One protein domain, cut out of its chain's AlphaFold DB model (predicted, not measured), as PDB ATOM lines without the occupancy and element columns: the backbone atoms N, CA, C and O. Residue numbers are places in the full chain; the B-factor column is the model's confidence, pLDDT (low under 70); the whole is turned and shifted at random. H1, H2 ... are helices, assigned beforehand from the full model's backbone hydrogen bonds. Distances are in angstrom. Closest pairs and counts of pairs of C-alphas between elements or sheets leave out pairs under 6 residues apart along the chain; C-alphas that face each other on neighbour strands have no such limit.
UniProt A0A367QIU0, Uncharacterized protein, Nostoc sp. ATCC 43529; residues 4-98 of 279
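Overview. This is residues 4 to 98 of the 279 residues of an uncharacterized protein of Nostoc sp. ATCC 43529 (UniProt A0A367QIU0). One long helix, H6, runs along one side of a small cluster in which the short H3 lies between H6 and H4, while the short H2 and H5 come close to the last residues of H4 and H1 packs on H2, with its first residues near the beginning of H6. Residues 91 to 98, of which 91 to 96 belong to H6, stick out. The printed part has 95 residues with six named helices, H1 to H6 in chain order, and no named strand; its class is all helix. It is elongated, spanning 56 by 29 by 19 A, and only just loose, close to compact, with a radius of gyration of the C-alphas of 15.1 A.

Arrangement. H1, residues 4 to 12, touches H2, residues 14 to 17, closest at the C-alphas of Ala 10 and Ala 17, 5.0 A apart. H3, residues 31 to 36, touches residues 71 to 79 alone of H6, residues 69 to 96, closest at the C-alphas of Trp 33 and Ala 75, 4.9 A, opposite ways at a tilt of 35.3 degrees, only just steep. H1 only just touches H6, with 3 pairs of C-alphas within 8 A. H4, residues 45 to 56, touches H3 with residues 47 to 52 alone, closest at the C-alphas of Trp 35 and Tyr 48, 6.2 A. H5, residues 59 to 62, touches no helix. Every O i to N i+4 pair is within hydrogen-bond range in H3 and H4, 4 of 5 in H1 and 20 of 24 in H6; H2 and H5 are too short for one.

Along the chain. H1 begins at C-alpha 4 (29.503, 4.805, -19.022). H4 is 16.7 A long. H6, 40.2 A long, ends at C-alpha 96 (63.328, 5.281, -30.067).

Size, cuts and confidence. The farthest C-alphas, of Gln 62 and Asp 98, are 56.2 A apart. The printed part has no cut. The link from H2 to H3 is long. Residues 4 to 7 have pLDDT under 70.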
ATOM      1  N   LYS A   4      30.512   4.326 -19.975       45.69
ATOM      2  CA  LYS A   4      29.503   4.805 -19.022       45.69
ATOM      3  C   LYS A   4      29.655   6.281 -18.639       45.69
ATOM      4  O   LYS A   4      28.643   6.958 -18.496       45.69
ATOM      5  N   ASP A   5      30.878   6.792 -18.528       53.75
ATOM      6  CA  ASP A   5      31.101   8.183 -18.096       53.75
ATOM      7  C   ASP A   5      30.821   9.172 -19.230       53.75
ATOM      8  O   ASP A   5      30.258  10.243 -19.017       53.75
ATOM      9  N   PHE A   6      31.119   8.757 -20.463       57.34
ATOM     10  CA  PHE A   6      30.778   9.514 -21.663       57.34
ATOM     11  C   PHE A   6      29.260   9.599 -21.868       57.34
ATOM     12  O   PHE A   6      28.737  10.651 -22.228       57.34
ATOM     13  N   LEU A   7      28.542   8.506 -21.572       60.41
ATOM     14  CA  LEU A   7      27.081   8.495 -21.576       60.41
ATOM     15  C   LEU A   7      26.518   9.494 -20.562       60.41
ATOM     16  O   LEU A   7      25.627  10.237 -20.937       60.41
ATOM     17  N   LYS A   8      27.043   9.576 -19.331       77.88
ATOM     18  CA  LYS A   8      26.565  10.546 -18.325       77.88
ATOM     19  C   LYS A   8      26.820  12.001 -18.726       77.88
ATOM     20  O   LYS A   8      25.911  12.824 -18.629       77.88
ATOM     21  N   LEU A   9      28.022  12.311 -19.220       85.69
ATOM     22  CA  LEU A   9      28.366  13.673 -19.637       85.69
ATOM     23  C   LEU A   9      27.486  14.159 -20.799       85.69
ATOM     24  O   LEU A   9      27.163  15.341 -20.852       85.69
ATOM     25  N   ALA A  10      27.039  13.263 -21.684       87.56
ATOM     26  CA  ALA A  10      26.122  13.609 -22.771       87.56
ATOM     27  C   ALA A  10      24.775  14.178 -22.291       87.56
ATOM     28  O   ALA A  10      24.201  15.005 -22.988       87.56
ATOM     29  N   TRP A  11      24.295  13.799 -21.101       86.56
ATOM     30  CA  TRP A  11      23.073  14.373 -20.513       86.56
ATOM     31  C   TRP A  11      23.356  15.621 -19.676       86.56
ATOM     32  O   TRP A  11      22.539  16.534 -19.635       86.56
ATOM     33  N   GLN A  12      24.509  15.661 -19.004       90.12
ATOM     34  CA  GLN A  12      24.872  16.729 -18.064       90.12
ATOM     35  C   GLN A  12      25.512  17.942 -18.743       90.12
ATOM     36  O   GLN A  12      25.489  19.036 -18.188       90.12
ATOM     37  N   PHE A  13      26.111  17.760 -19.921       92.81
ATOM     38  CA  PHE A  13      26.695  18.833 -20.719       92.81
ATOM     39  C   PHE A  13      26.688  18.493 -22.228       92.81
ATOM     40  O   PHE A  13      27.754  18.323 -22.841       92.81
ATOM     41  N   PRO A  14      25.500  18.378 -22.852       90.44
ATOM     42  CA  PRO A  14      25.349  17.885 -24.225       90.44
ATOM     43  C   PRO A  14      26.138  18.694 -25.262       90.44
ATOM     44  O   PRO A  14      26.729  18.119 -26.177       90.44
ATOM     45  N   GLU A  15      26.225  20.015 -25.101       90.50
ATOM     46  CA  GLU A  15      26.879  20.922 -26.051       90.50
ATOM     47  C   GLU A  15      28.395  20.690 -26.168       90.50
ATOM     48  O   GLU A  15      29.013  21.061 -27.170       90.50
ATOM     49  N   LYS A  16      29.019  20.086 -25.147       89.12
ATOM     50  CA  LYS A  16      30.462  19.807 -25.119       89.12
ATOM     51  C   LYS A  16      30.814  18.329 -25.012       89.12
ATOM     52  O   LYS A  16      31.970  18.000 -25.279       89.12
ATOM     53  N   ALA A  17      29.862  17.443 -24.727       84.69
ATOM     54  CA  ALA A  17      30.119  16.015 -24.532       84.69
ATOM     55  C   ALA A  17      30.836  15.341 -25.714       84.69
ATOM     56  O   ALA A  17      31.706  14.502 -25.509       84.69
ATOM     57  N   HIS A  18      30.525  15.742 -26.951       81.31
ATOM     58  CA  HIS A  18      31.157  15.202 -28.164       81.31
ATOM     59  C   HIS A  18      32.311  16.053 -28.704       81.31
ATOM     60  O   HIS A  18      32.855  15.753 -29.769       81.31
ATOM     61  N   SER A  19      32.686  17.126 -28.006       82.69
ATOM     62  CA  SER A  19      33.799  17.960 -28.447       82.69
ATOM     63  C   SER A  19      35.121  17.210 -28.288       82.69
ATOM     64  O   SER A  19      35.342  16.502 -27.308       82.69
ATOM     65  N   LYS A  20      36.007  17.340 -29.278       78.69
ATOM     66  CA  LYS A  20      37.368  16.815 -29.180       78.69
ATOM     67  C   LYS A  20      38.163  17.725 -28.249       78.69
ATOM     68  O   LYS A  20      38.194  18.937 -28.457       78.69
ATOM     69  N   THR A  21      38.795  17.150 -27.233       79.00
ATOM     70  CA  THR A  21      39.509  17.920 -26.210       79.00
ATOM     71  C   THR A  21      40.924  17.397 -26.116       79.00
ATOM     72  O   THR A  21      41.166  16.332 -25.557       79.00
ATOM     73  N   GLU A  22      41.847  18.134 -26.711       78.81
ATOM     74  CA  GLU A  22      43.269  17.811 -26.699       78.81
ATOM     75  C   GLU A  22      44.008  18.955 -26.018       78.81
ATOM     76  O   GLU A  22      43.602  20.121 -26.126       78.81
ATOM     77  N   SER A  23      45.072  18.621 -25.292       78.25
ATOM     78  CA  SER A  23      45.954  19.648 -24.768       78.25
ATOM     79  C   SER A  23      46.627  20.386 -25.927       78.25
ATOM     80  O   SER A  23      47.071  19.791 -26.907       78.25
ATOM     81  N   THR A  24      46.660  21.713 -25.839       70.38
ATOM     82  CA  THR A  24      47.223  22.580 -26.888       70.38
ATOM     83  C   THR A  24      48.707  22.870 -26.680       70.38
ATOM     84  O   THR A  24      49.379  23.293 -27.618       70.38
ATOM     85  N   LYS A  25      49.225  22.667 -25.462       76.81
ATOM     86  CA  LYS A  25      50.622  22.922 -25.086       76.81
ATOM     87  C   LYS A  25      51.075  21.902 -24.052       76.81
ATOM     88  O   LYS A  25      50.284  21.502 -23.204       76.81
ATOM     89  N   VAL A  26      52.356  21.545 -24.101       75.06
ATOM     90  CA  VAL A  26      52.949  20.620 -23.130       75.06
ATOM     91  C   VAL A  26      52.761  21.160 -21.714       75.06
ATOM     92  O   VAL A  26      53.061  22.326 -21.460       75.06
ATOM     93  N   GLY A  27      52.247  20.317 -20.820       75.62
ATOM     94  CA  GLY A  27      51.979  20.668 -19.423       75.62
ATOM     95  C   GLY A  27      50.622  21.330 -19.159       75.62
ATOM     96  O   GLY A  27      50.236  21.429 -18.001       75.62
ATOM     97  N   ASN A  28      49.865  21.729 -20.189       83.50
ATOM     98  CA  ASN A  28      48.466  22.122 -19.999       83.50
ATOM     99  C   ASN A  28      47.579  20.878 -19.922       83.50
ATOM    100  O   ASN A  28      47.795  19.915 -20.664       83.50
ATOM    101  N   VAL A  29      46.520  20.943 -19.120       88.00
ATOM    102  CA  VAL A  29      45.500  19.887 -19.080       88.00
ATOM    103  C   VAL A  29      44.494  20.043 -20.232       88.00
ATOM    104  O   VAL A  29      44.291  21.152 -20.748       88.00
ATOM    105  N   PRO A  30      43.821  18.961 -20.665       89.25
ATOM    106  CA  PRO A  30      42.796  19.052 -21.696       89.25
ATOM    107  C   PRO A  30      41.646  19.999 -21.287       89.25
ATOM    108  O   PRO A  30      41.102  19.863 -20.190       89.25
ATOM    109  N   PRO A  31      41.198  20.917 -22.169       89.94
ATOM    110  CA  PRO A  31      40.264  21.994 -21.828       89.94
ATOM    111  C   PRO A  31      38.984  21.619 -21.071       89.94
ATOM    112  O   PRO A  31      38.648  22.253 -20.074       89.94
ATOM    113  N   LEU A  32      38.243  20.619 -21.551       91.50
ATOM    114  CA  LEU A  32      36.980  20.205 -20.930       91.50
ATOM    115  C   LEU A  32      37.215  19.462 -19.619       91.50
ATOM    116  O   LEU A  32      36.496  19.706 -18.656       91.50
ATOM    117  N   TRP A  33      38.219  18.582 -19.583       91.69
ATOM    118  CA  TRP A  33      38.538  17.793 -18.397       91.69
ATOM    119  C   TRP A  33      39.052  18.687 -17.273       91.69
ATOM    120  O   TRP A  33      38.521  18.610 -16.171       91.69
ATOM    121  N   GLY A  34      39.945  19.635 -17.573       91.88
ATOM    122  CA  GLY A  34      40.397  20.626 -16.595       91.88
ATOM    123  C   GLY A  34      39.259  21.506 -16.074       91.88
ATOM    124  O   GLY A  34      39.234  21.852 -14.897       91.88
ATOM    125  N   TRP A  35      38.274  21.838 -16.920       94.19
ATOM    126  CA  TRP A  35      37.110  22.621 -16.499       94.19
ATOM    127  C   TRP A  35      36.175  21.804 -15.594       94.19
ATOM    128  O   TRP A  35      35.729  22.299 -14.559       94.19
ATOM    129  N   LEU A  36      35.922  20.535 -15.933       93.75
ATOM    130  CA  LEU A  36      35.142  19.609 -15.102       93.75
ATOM    131  C   LEU A  36      35.817  19.346 -13.748       93.75
ATOM    132  O   LEU A  36      35.129  19.328 -12.725       93.75
ATOM    133  N   ALA A  37      37.143  19.217 -13.747       93.50
ATOM    134  CA  ALA A  37      37.986  19.040 -12.565       93.50
ATOM    135  C   ALA A  37      38.232  20.340 -11.776       93.50
ATOM    136  O   ALA A  37      38.874  20.309 -10.736       93.50
ATOM    137  N   GLN A  38      37.732  21.488 -12.254       93.19
ATOM    138  CA  GLN A  38      37.917  22.803 -11.620       93.19
ATOM    139  C   GLN A  38      39.392  23.256 -11.509       93.19
ATOM    140  O   GLN A  38      39.728  24.122 -10.704       93.19
ATOM    141  N   ARG A  39      40.274  22.753 -12.383       90.62
ATOM    142  CA  ARG A  39      41.705  23.101 -12.458       90.62
ATOM    143  C   ARG A  39      41.946  24.370 -13.276       90.62
ATOM    144  O   ARG A  39      42.574  24.358 -14.334       90.62
ATOM    145  N   GLN A  40      41.397  25.493 -12.815       88.50
ATOM    146  CA  GLN A  40      41.425  26.762 -13.554       88.50
ATOM    147  C   GLN A  40      42.849  27.269 -13.853       88.50
ATOM    148  O   GLN A  40      43.066  27.882 -14.895       88.50
ATOM    149  N   THR A  41      43.807  27.027 -12.957       87.69
ATOM    150  CA  THR A  41      45.203  27.487 -13.068       87.69
ATOM    151  C   THR A  41      46.001  26.749 -14.140       87.69
ATOM    152  O   THR A  41      46.907  27.326 -14.733       87.69
ATOM    153  N   GLU A  42      45.647  25.494 -14.413       87.94
ATOM    154  CA  GLU A  42      46.300  24.624 -15.403       87.94
ATOM    155  C   GLU A  42      45.684  24.770 -16.807       87.94
ATOM    156  O   GLU A  42      46.120  24.142 -17.776       87.94
ATOM    157  N   LEU A  43      44.658  25.618 -16.929       86.19
ATOM    158  CA  LEU A  43      43.956  25.913 -18.167       86.19
ATOM    159  C   LEU A  43      44.234  27.327 -18.660       86.19
ATOM    160  O   LEU A  43      44.386  28.285 -17.907       86.19
ATOM    161  N   HIS A  44      44.183  27.487 -19.981       86.12
ATOM    162  CA  HIS A  44      44.216  28.811 -20.584       86.12
ATOM    163  C   HIS A  44      42.962  29.620 -20.164       86.12
ATOM    164  O   HIS A  44      41.840  29.170 -20.439       86.12
ATOM    165  N   PRO A  45      43.090  30.815 -19.544       87.44
ATOM    166  CA  PRO A  45      41.953  31.497 -18.913       87.44
ATOM    167  C   PRO A  45      40.767  31.819 -19.847       87.44
ATOM    168  O   PRO A  45      39.617  31.616 -19.441       87.44
ATOM    169  N   PRO A  46      40.977  32.266 -21.104       89.69
ATOM    170  CA  PRO A  46      39.895  32.423 -22.083       89.69
ATOM    171  C   PRO A  46      39.100  31.140 -22.342       89.69
ATOM    172  O   PRO A  46      37.880  31.185 -22.496       89.69
ATOM    173  N   THR A  47      39.775  29.991 -22.350       89.12
ATOM    174  CA  THR A  47      39.150  28.689 -22.597       89.12
ATOM    175  C   THR A  47      38.240  28.300 -21.439       89.12
ATOM    176  O   THR A  47      37.095  27.915 -21.672       89.12
ATOM    177  N   TYR A  48      38.701  28.487 -20.198       90.50
ATOM    178  CA  TYR A  48      37.892  28.242 -19.003       90.50
ATOM    179  C   TYR A  48      36.610  29.089 -19.012       90.50
ATOM    180  O   TYR A  48      35.508  28.554 -18.898       90.50
ATOM    181  N   LYS A  49      36.738  30.403 -19.258       92.25
ATOM    182  CA  LYS A  49      35.591  31.324 -19.357       92.25
ATOM    183  C   LYS A  49      34.620  30.926 -20.469       92.25
ATOM    184  O   LYS A  49      33.407  30.963 -20.268       92.25
ATOM    185  N   SER A  50      35.145  30.535 -21.632       93.00
ATOM    186  CA  SER A  50      34.324  30.098 -22.759       93.00
ATOM    187  C   SER A  50      33.500  28.860 -22.416       93.00
ATOM    188  O   SER A  50      32.320  28.827 -22.754       93.00
ATOM    189  N   ILE A  51      34.088  27.858 -21.759       92.88
ATOM    190  CA  ILE A  51      33.370  26.627 -21.398       92.88
ATOM    191  C   ILE A  51      32.317  26.920 -20.326       92.88
ATOM    192  O   ILE A  51      31.177  26.489 -20.482       92.88
ATOM    193  N   THR A  52      32.647  27.731 -19.313       94.25
ATOM    194  CA  THR A  52      31.682  28.170 -18.291       94.25
ATOM    195  C   THR A  52      30.472  28.859 -18.914       94.25
ATOM    196  O   THR A  52      29.344  28.528 -18.567       94.25
ATOM    197  N   LYS A  53      30.690  29.775 -19.867       94.75
ATOM    198  CA  LYS A  53      29.597  30.473 -20.560       94.75
ATOM    199  C   LYS A  53      28.682  29.499 -21.304       94.75
ATOM    200  O   LYS A  53      27.467  29.639 -21.237       94.75
ATOM    201  N   ILE A  54      29.258  28.515 -21.997       93.38
ATOM    202  CA  ILE A  54      28.481  27.504 -22.726       93.38
ATOM    203  C   ILE A  54      27.683  26.643 -21.741       93.38
ATOM    204  O   ILE A  54      26.506  26.400 -21.975       93.38
ATOM    205  N   TYR A  55      28.282  26.236 -20.617       93.38
ATOM    206  CA  TYR A  55      27.578  25.460 -19.597       93.38
ATOM    207  C   TYR A  55      26.424  26.240 -18.960       93.38
ATOM    208  O   TYR A  55      25.333  25.705 -18.823       93.38
ATOM    209  N   GLN A  56      26.622  27.525 -18.646       93.50
ATOM    210  CA  GLN A  56      25.571  28.406 -18.112       93.50
ATOM    211  C   GLN A  56      24.360  28.544 -19.046       93.50
ATOM    212  O   GLN A  56      23.253  28.807 -18.585       93.50
ATOM    213  N   GLN A  57      24.571  28.374 -20.351       93.38
ATOM    214  CA  GLN A  57      23.532  28.427 -21.382       93.38
ATOM    215  C   GLN A  57      23.012  27.034 -21.775       93.38
ATOM    216  O   GLN A  57      22.170  26.932 -22.665       93.38
ATOM    217  N   SER A  58      23.510  25.971 -21.136       92.88
ATOM    218  CA  SER A  58      23.187  24.589 -21.483       92.88
ATOM    219  C   SER A  58      21.739  24.237 -21.151       92.88
ATOM    220  O   SER A  58      21.204  24.623 -20.105       92.88
ATOM    221  N   ILE A  59      21.125  23.411 -22.002       92.00
ATOM    222  CA  ILE A  59      19.807  22.824 -21.725       92.00
ATOM    223  C   ILE A  59      19.817  21.945 -20.465       92.00
ATOM    224  O   ILE A  59      18.797  21.819 -19.789       92.00
ATOM    225  N   ALA A  60      20.977  21.387 -20.096       91.56
ATOM    226  CA  ALA A  60      21.121  20.572 -18.894       91.56
ATOM    227  C   ALA A  60      20.753  21.357 -17.625       91.56
ATOM    228  O   ALA A  60      20.024  20.845 -16.779       91.56
ATOM    229  N   LEU A  61      21.156  22.630 -17.528       90.94
ATOM    230  CA  LEU A  61      20.794  23.482 -16.393       90.94
ATOM    231  C   LEU A  61      19.296  23.806 -16.364       90.94
ATOM    232  O   LEU A  61      18.697  23.814 -15.290       90.94
ATOM    233  N   GLN A  62      18.671  24.011 -17.530       90.44
ATOM    234  CA  GLN A  62      17.220  24.226 -17.624       90.44
ATOM    235  C   GLN A  62      16.438  23.006 -17.115       90.44
ATOM    236  O   GLN A  62      15.420  23.152 -16.441       90.44
ATOM    237  N   LEU A  63      16.955  21.806 -17.387       91.75
ATOM    238  CA  LEU A  63      16.397  20.530 -16.936       91.75
ATOM    239  C   LEU A  63      16.851  20.122 -15.522       91.75
ATOM    240  O   LEU A  63      16.506  19.031 -15.074       91.75
ATOM    241  N   ARG A  64      17.598  20.982 -14.809       89.75
ATOM    242  CA  ARG A  64      18.169  20.717 -13.470       89.75
ATOM    243  C   ARG A  64      19.061  19.470 -13.416       89.75
ATOM    244  O   ARG A  64      19.128  18.777 -12.403       89.75
ATOM    245  N   LEU A  65      19.752  19.184 -14.515       89.75
ATOM    246  CA  LEU A  65      20.753  18.130 -14.617       89.75
ATOM    247  C   LEU A  65      22.125  18.712 -14.280       89.75
ATOM    248  O   LEU A  65      22.800  19.316 -15.116       89.75
ATOM    249  N   GLU A  66      22.534  18.538 -13.031       89.06
ATOM    250  CA  GLU A  66      23.852  18.956 -12.564       89.06
ATOM    251  C   GLU A  66      24.942  17.942 -12.945       89.06
ATOM    252  O   GLU A  66      24.684  16.760 -13.192       89.06
ATOM    253  N   ILE A  67      26.188  18.416 -12.987       90.50
ATOM    254  CA  ILE A  67      27.353  17.557 -13.217       90.50
ATOM    255  C   ILE A  67      27.608  16.721 -11.960       90.50
ATOM    256  O   ILE A  67      27.901  17.264 -10.895       90.50
ATOM    257  N   ASP A  68      27.550  15.400 -12.118       91.25
ATOM    258  CA  ASP A  68      27.765  14.420 -11.049       91.25
ATOM    259  C   ASP A  68      29.203  14.535 -10.488       91.25
ATOM    260  O   ASP A  68      30.161  14.575 -11.272       91.25
ATOM    261  N   PRO A  69      29.395  14.570  -9.153       91.12
ATOM    262  CA  PRO A  69      30.720  14.594  -8.532       91.12
ATOM    263  C   PRO A  69      31.663  13.486  -9.021       91.12
ATOM    264  O   PRO A  69      32.863  13.721  -9.152       91.12
ATOM    265  N   ILE A  70      31.140  12.303  -9.361       90.94
ATOM    266  CA  ILE A  70      31.939  11.195  -9.907       90.94
ATOM    267  C   ILE A  70      32.533  11.568 -11.273       90.94
ATOM    268  O   ILE A  70      33.684  11.245 -11.555       90.94
ATOM    269  N   VAL A  71      31.782  12.286 -12.116       90.50
ATOM    270  CA  VAL A  71      32.280  12.753 -13.422       90.50
ATOM    271  C   VAL A  71      33.415  13.757 -13.229       90.50
ATOM    272  O   VAL A  71      34.397  13.708 -13.970       90.50
ATOM    273  N   ARG A  72      33.325  14.625 -12.212       92.12
ATOM    274  CA  ARG A  72      34.411  15.554 -11.860       92.12
ATOM    275  C   ARG A  72      35.653  14.817 -11.369       92.12
ATOM    276  O   ARG A  72      36.741  15.121 -11.842       92.12
ATOM    277  N   LEU A  73      35.486  13.817 -10.502       91.88
ATOM    278  CA  LEU A  73      36.588  12.983 -10.015       91.88
ATOM    279  C   LEU A  73      37.301  12.247 -11.160       91.88
ATOM    280  O   LEU A  73      38.523  12.242 -11.232       91.88
ATOM    281  N   HIS A  74      36.554  11.654 -12.094       91.12
ATOM    282  CA  HIS A  74      37.165  10.991 -13.249       91.12
ATOM    283  C   HIS A  74      37.855  11.988 -14.190       91.12
ATOM    284  O   HIS A  74      38.900  11.668 -14.756       91.12
ATOM    285  N   ALA A  75      37.294  13.190 -14.368       91.19
ATOM    286  CA  ALA A  75      37.940  14.251 -15.137       91.19
ATOM    287  C   ALA A  75      39.258  14.703 -14.489       91.19
ATOM    288  O   ALA A  75      40.223  14.954 -15.206       91.19
ATOM    289  N   ASP A  76      39.308  14.751 -13.158       92.50
ATOM    290  CA  ASP A  76      40.510  15.063 -12.385       92.50
ATOM    291  C   ASP A  76      41.616  14.023 -12.622       92.50
ATOM    292  O   ASP A  76      42.719  14.380 -13.028       92.50
ATOM    293  N   TRP A  77      41.290  12.727 -12.551       93.00
ATOM    294  CA  TRP A  77      42.241  11.659 -12.894       93.00
ATOM    295  C   TRP A  77      42.764  11.756 -14.331       93.00
ATOM    296  O   TRP A  77      43.936  11.488 -14.590       93.00
ATOM    297  N   LEU A  78      41.914  12.137 -15.289       89.44
ATOM    298  CA  LEU A  78      42.348  12.348 -16.673       89.44
ATOM    299  C   LEU A  78      43.311  13.535 -16.800       89.44
ATOM    300  O   LEU A  78      44.212  13.486 -17.637       89.44
ATOM    301  N   CYS A  79      43.133  14.574 -15.981       90.31
ATOM    302  CA  CYS A  79      44.043  15.716 -15.942       90.31
ATOM    303  C   CYS A  79      45.428  15.341 -15.412       90.31
ATOM    304  O   CYS A  79      46.392  15.964 -15.832       90.31
ATOM    305  N   ASP A  80      45.544  14.318 -14.563       90.62
ATOM    306  CA  ASP A  80      46.846  13.814 -14.107       90.62
ATOM    307  C   ASP A  80      47.511  12.885 -15.131       90.62
ATOM    308  O   ASP A  80      48.727  12.919 -15.321       90.62
ATOM    309  N   ILE A  81      46.719  12.054 -15.817       90.19
ATOM    310  CA  ILE A  81      47.234  11.085 -16.795       90.19
ATOM    311  C   ILE A  81      47.815  11.785 -18.030       90.19
ATOM    312  O   ILE A  81      48.864  11.372 -18.517       90.19
ATOM    313  N   ASP A  82      47.158  12.829 -18.545       86.81
ATOM    314  CA  ASP A  82      47.539  13.458 -19.819       86.81
ATOM    315  C   ASP A  82      48.943  14.115 -19.791       86.81
ATOM    316  O   ASP A  82      49.758  13.794 -20.662       86.81
ATOM    317  N   PRO A  83      49.316  14.944 -18.794       86.44
ATOM    318  CA  PRO A  83      50.671  15.485 -18.683       86.44
ATOM    319  C   PRO A  83      51.732  14.401 -18.477       86.44
ATOM    320  O   PRO A  83      52.829  14.501 -19.031       86.44
ATOM    321  N   GLU A  84      51.416  13.350 -17.717       90.62
ATOM    322  CA  GLU A  84      52.340  12.236 -17.495       90.62
ATOM    323  C   GLU A  84      52.579  11.443 -18.787       90.62
ATOM    324  O   GLU A  84      53.714  11.103 -19.118       90.62
ATOM    325  N   GLU A  85      51.532  11.221 -19.581       90.06
ATOM    326  CA  GLU A  85      51.623  10.614 -20.907       90.06
ATOM    327  C   GLU A  85      52.508  11.451 -21.843       90.06
ATOM    328  O   GLU A  85      53.424  10.908 -22.465       90.06
ATOM    329  N   GLN A  86      52.323  12.775 -21.876       87.75
ATOM    330  CA  GLN A  86      53.177  13.691 -22.643       87.75
ATOM    331  C   GLN A  86      54.641  13.645 -22.181       87.75
ATOM    332  O   GLN A  86      55.557  13.602 -23.009       87.75
ATOM    333  N   ARG A  87      54.881  13.630 -20.863       91.06
ATOM    334  CA  ARG A  87      56.222  13.546 -20.271       91.06
ATOM    335  C   ARG A  87      56.915  12.244 -20.669       91.06
ATOM    336  O   ARG A  87      58.068  12.265 -21.101       91.06
ATOM    337  N   LEU A  88      56.216  11.116 -20.564       93.12
ATOM    338  CA  LEU A  88      56.734   9.808 -20.962       93.12
ATOM    339  C   LEU A  88      57.010   9.741 -22.468       93.12
ATOM    340  O   LEU A  88      58.037   9.199 -22.870       93.12
ATOM    341  N   GLU A  89      56.156  10.326 -23.309       93.19
ATOM    342  CA  GLU A  89      56.405  10.402 -24.753       93.19
ATOM    343  C   GLU A  89      57.620  11.269 -25.098       93.19
ATOM    344  O   GLU A  89      58.402  10.896 -25.978       93.19
ATOM    345  N   ALA A  90      57.823  12.379 -24.384       91.94
ATOM    346  CA  ALA A  90      59.000  13.226 -24.543       91.94
ATOM    347  C   ALA A  90      60.297  12.476 -24.195       91.94
ATOM    348  O   ALA A  90      61.281  12.607 -24.921       91.94
ATOM    349  N   LEU A  91      60.283  11.644 -23.147       94.75
ATOM    350  CA  LEU A  91      61.414  10.784 -22.772       94.75
ATOM    351  C   LEU A  91      61.620   9.611 -23.737       94.75
ATOM    352  O   LEU A  91      62.751   9.220 -24.018       94.75
ATOM    353  N   LEU A  92      60.535   9.046 -24.262       95.62
ATOM    354  CA  LEU A  92      60.582   7.894 -25.155       95.62
ATOM    355  C   LEU A  92      61.094   8.258 -26.552       95.62
ATOM    356  O   LEU A  92      61.754   7.450 -27.206       95.62
ATOM    357  N   LYS A  93      60.790   9.470 -27.023       95.94
ATOM    358  CA  LYS A  93      61.164   9.949 -28.355       95.94
ATOM    359  C   LYS A  93      62.671   9.852 -28.653       95.94
ATOM    360  O   LYS A  93      62.981   9.292 -29.703       95.94
ATOM    361  N   PRO A  94      63.605  10.353 -27.822       96.81
ATOM    362  CA  PRO A  94      65.034  10.203 -28.096       96.81
ATOM    363  C   PRO A  94      65.478   8.737 -28.057       96.81
ATOM    364  O   PRO A  94      66.215   8.324 -28.940       96.81
ATOM    365  N   LEU A  95      64.959   7.927 -27.126       96.38
ATOM    366  CA  LEU A  95      65.321   6.507 -27.007       96.38
ATOM    367  C   LEU A  95      64.946   5.697 -28.255       96.38
ATOM    368  O   LEU A  95      65.706   4.847 -28.700       96.38
ATOM    369  N   VAL A  96      63.773   5.956 -28.835       96.81
ATOM    370  CA  VAL A  96      63.328   5.281 -30.067       96.81
ATOM    371  C   VAL A  96      64.122   5.740 -31.288       96.81
ATOM    372  O   VAL A  96      64.262   4.971 -32.234       96.81
ATOM    373  N   ASN A  97      64.623   6.977 -31.283       96.12
ATOM    374  CA  ASN A  97      65.377   7.569 -32.390       96.12
ATOM    375  C   ASN A  97      66.899   7.465 -32.211       96.12
ATOM    376  O   ASN A  97      67.630   8.141 -32.928       96.12
ATOM    377  N   ASP A  98      67.365   6.637 -31.276       97.19
ATOM    378  CA  ASP A  98      68.779   6.302 -31.136       97.19
ATOM    379  C   ASP A  98      69.333   5.737 -32.459       97.19
ATOM    380  O   ASP A  98      68.631   5.022 -33.189       97.19
TER     381      ASP A  98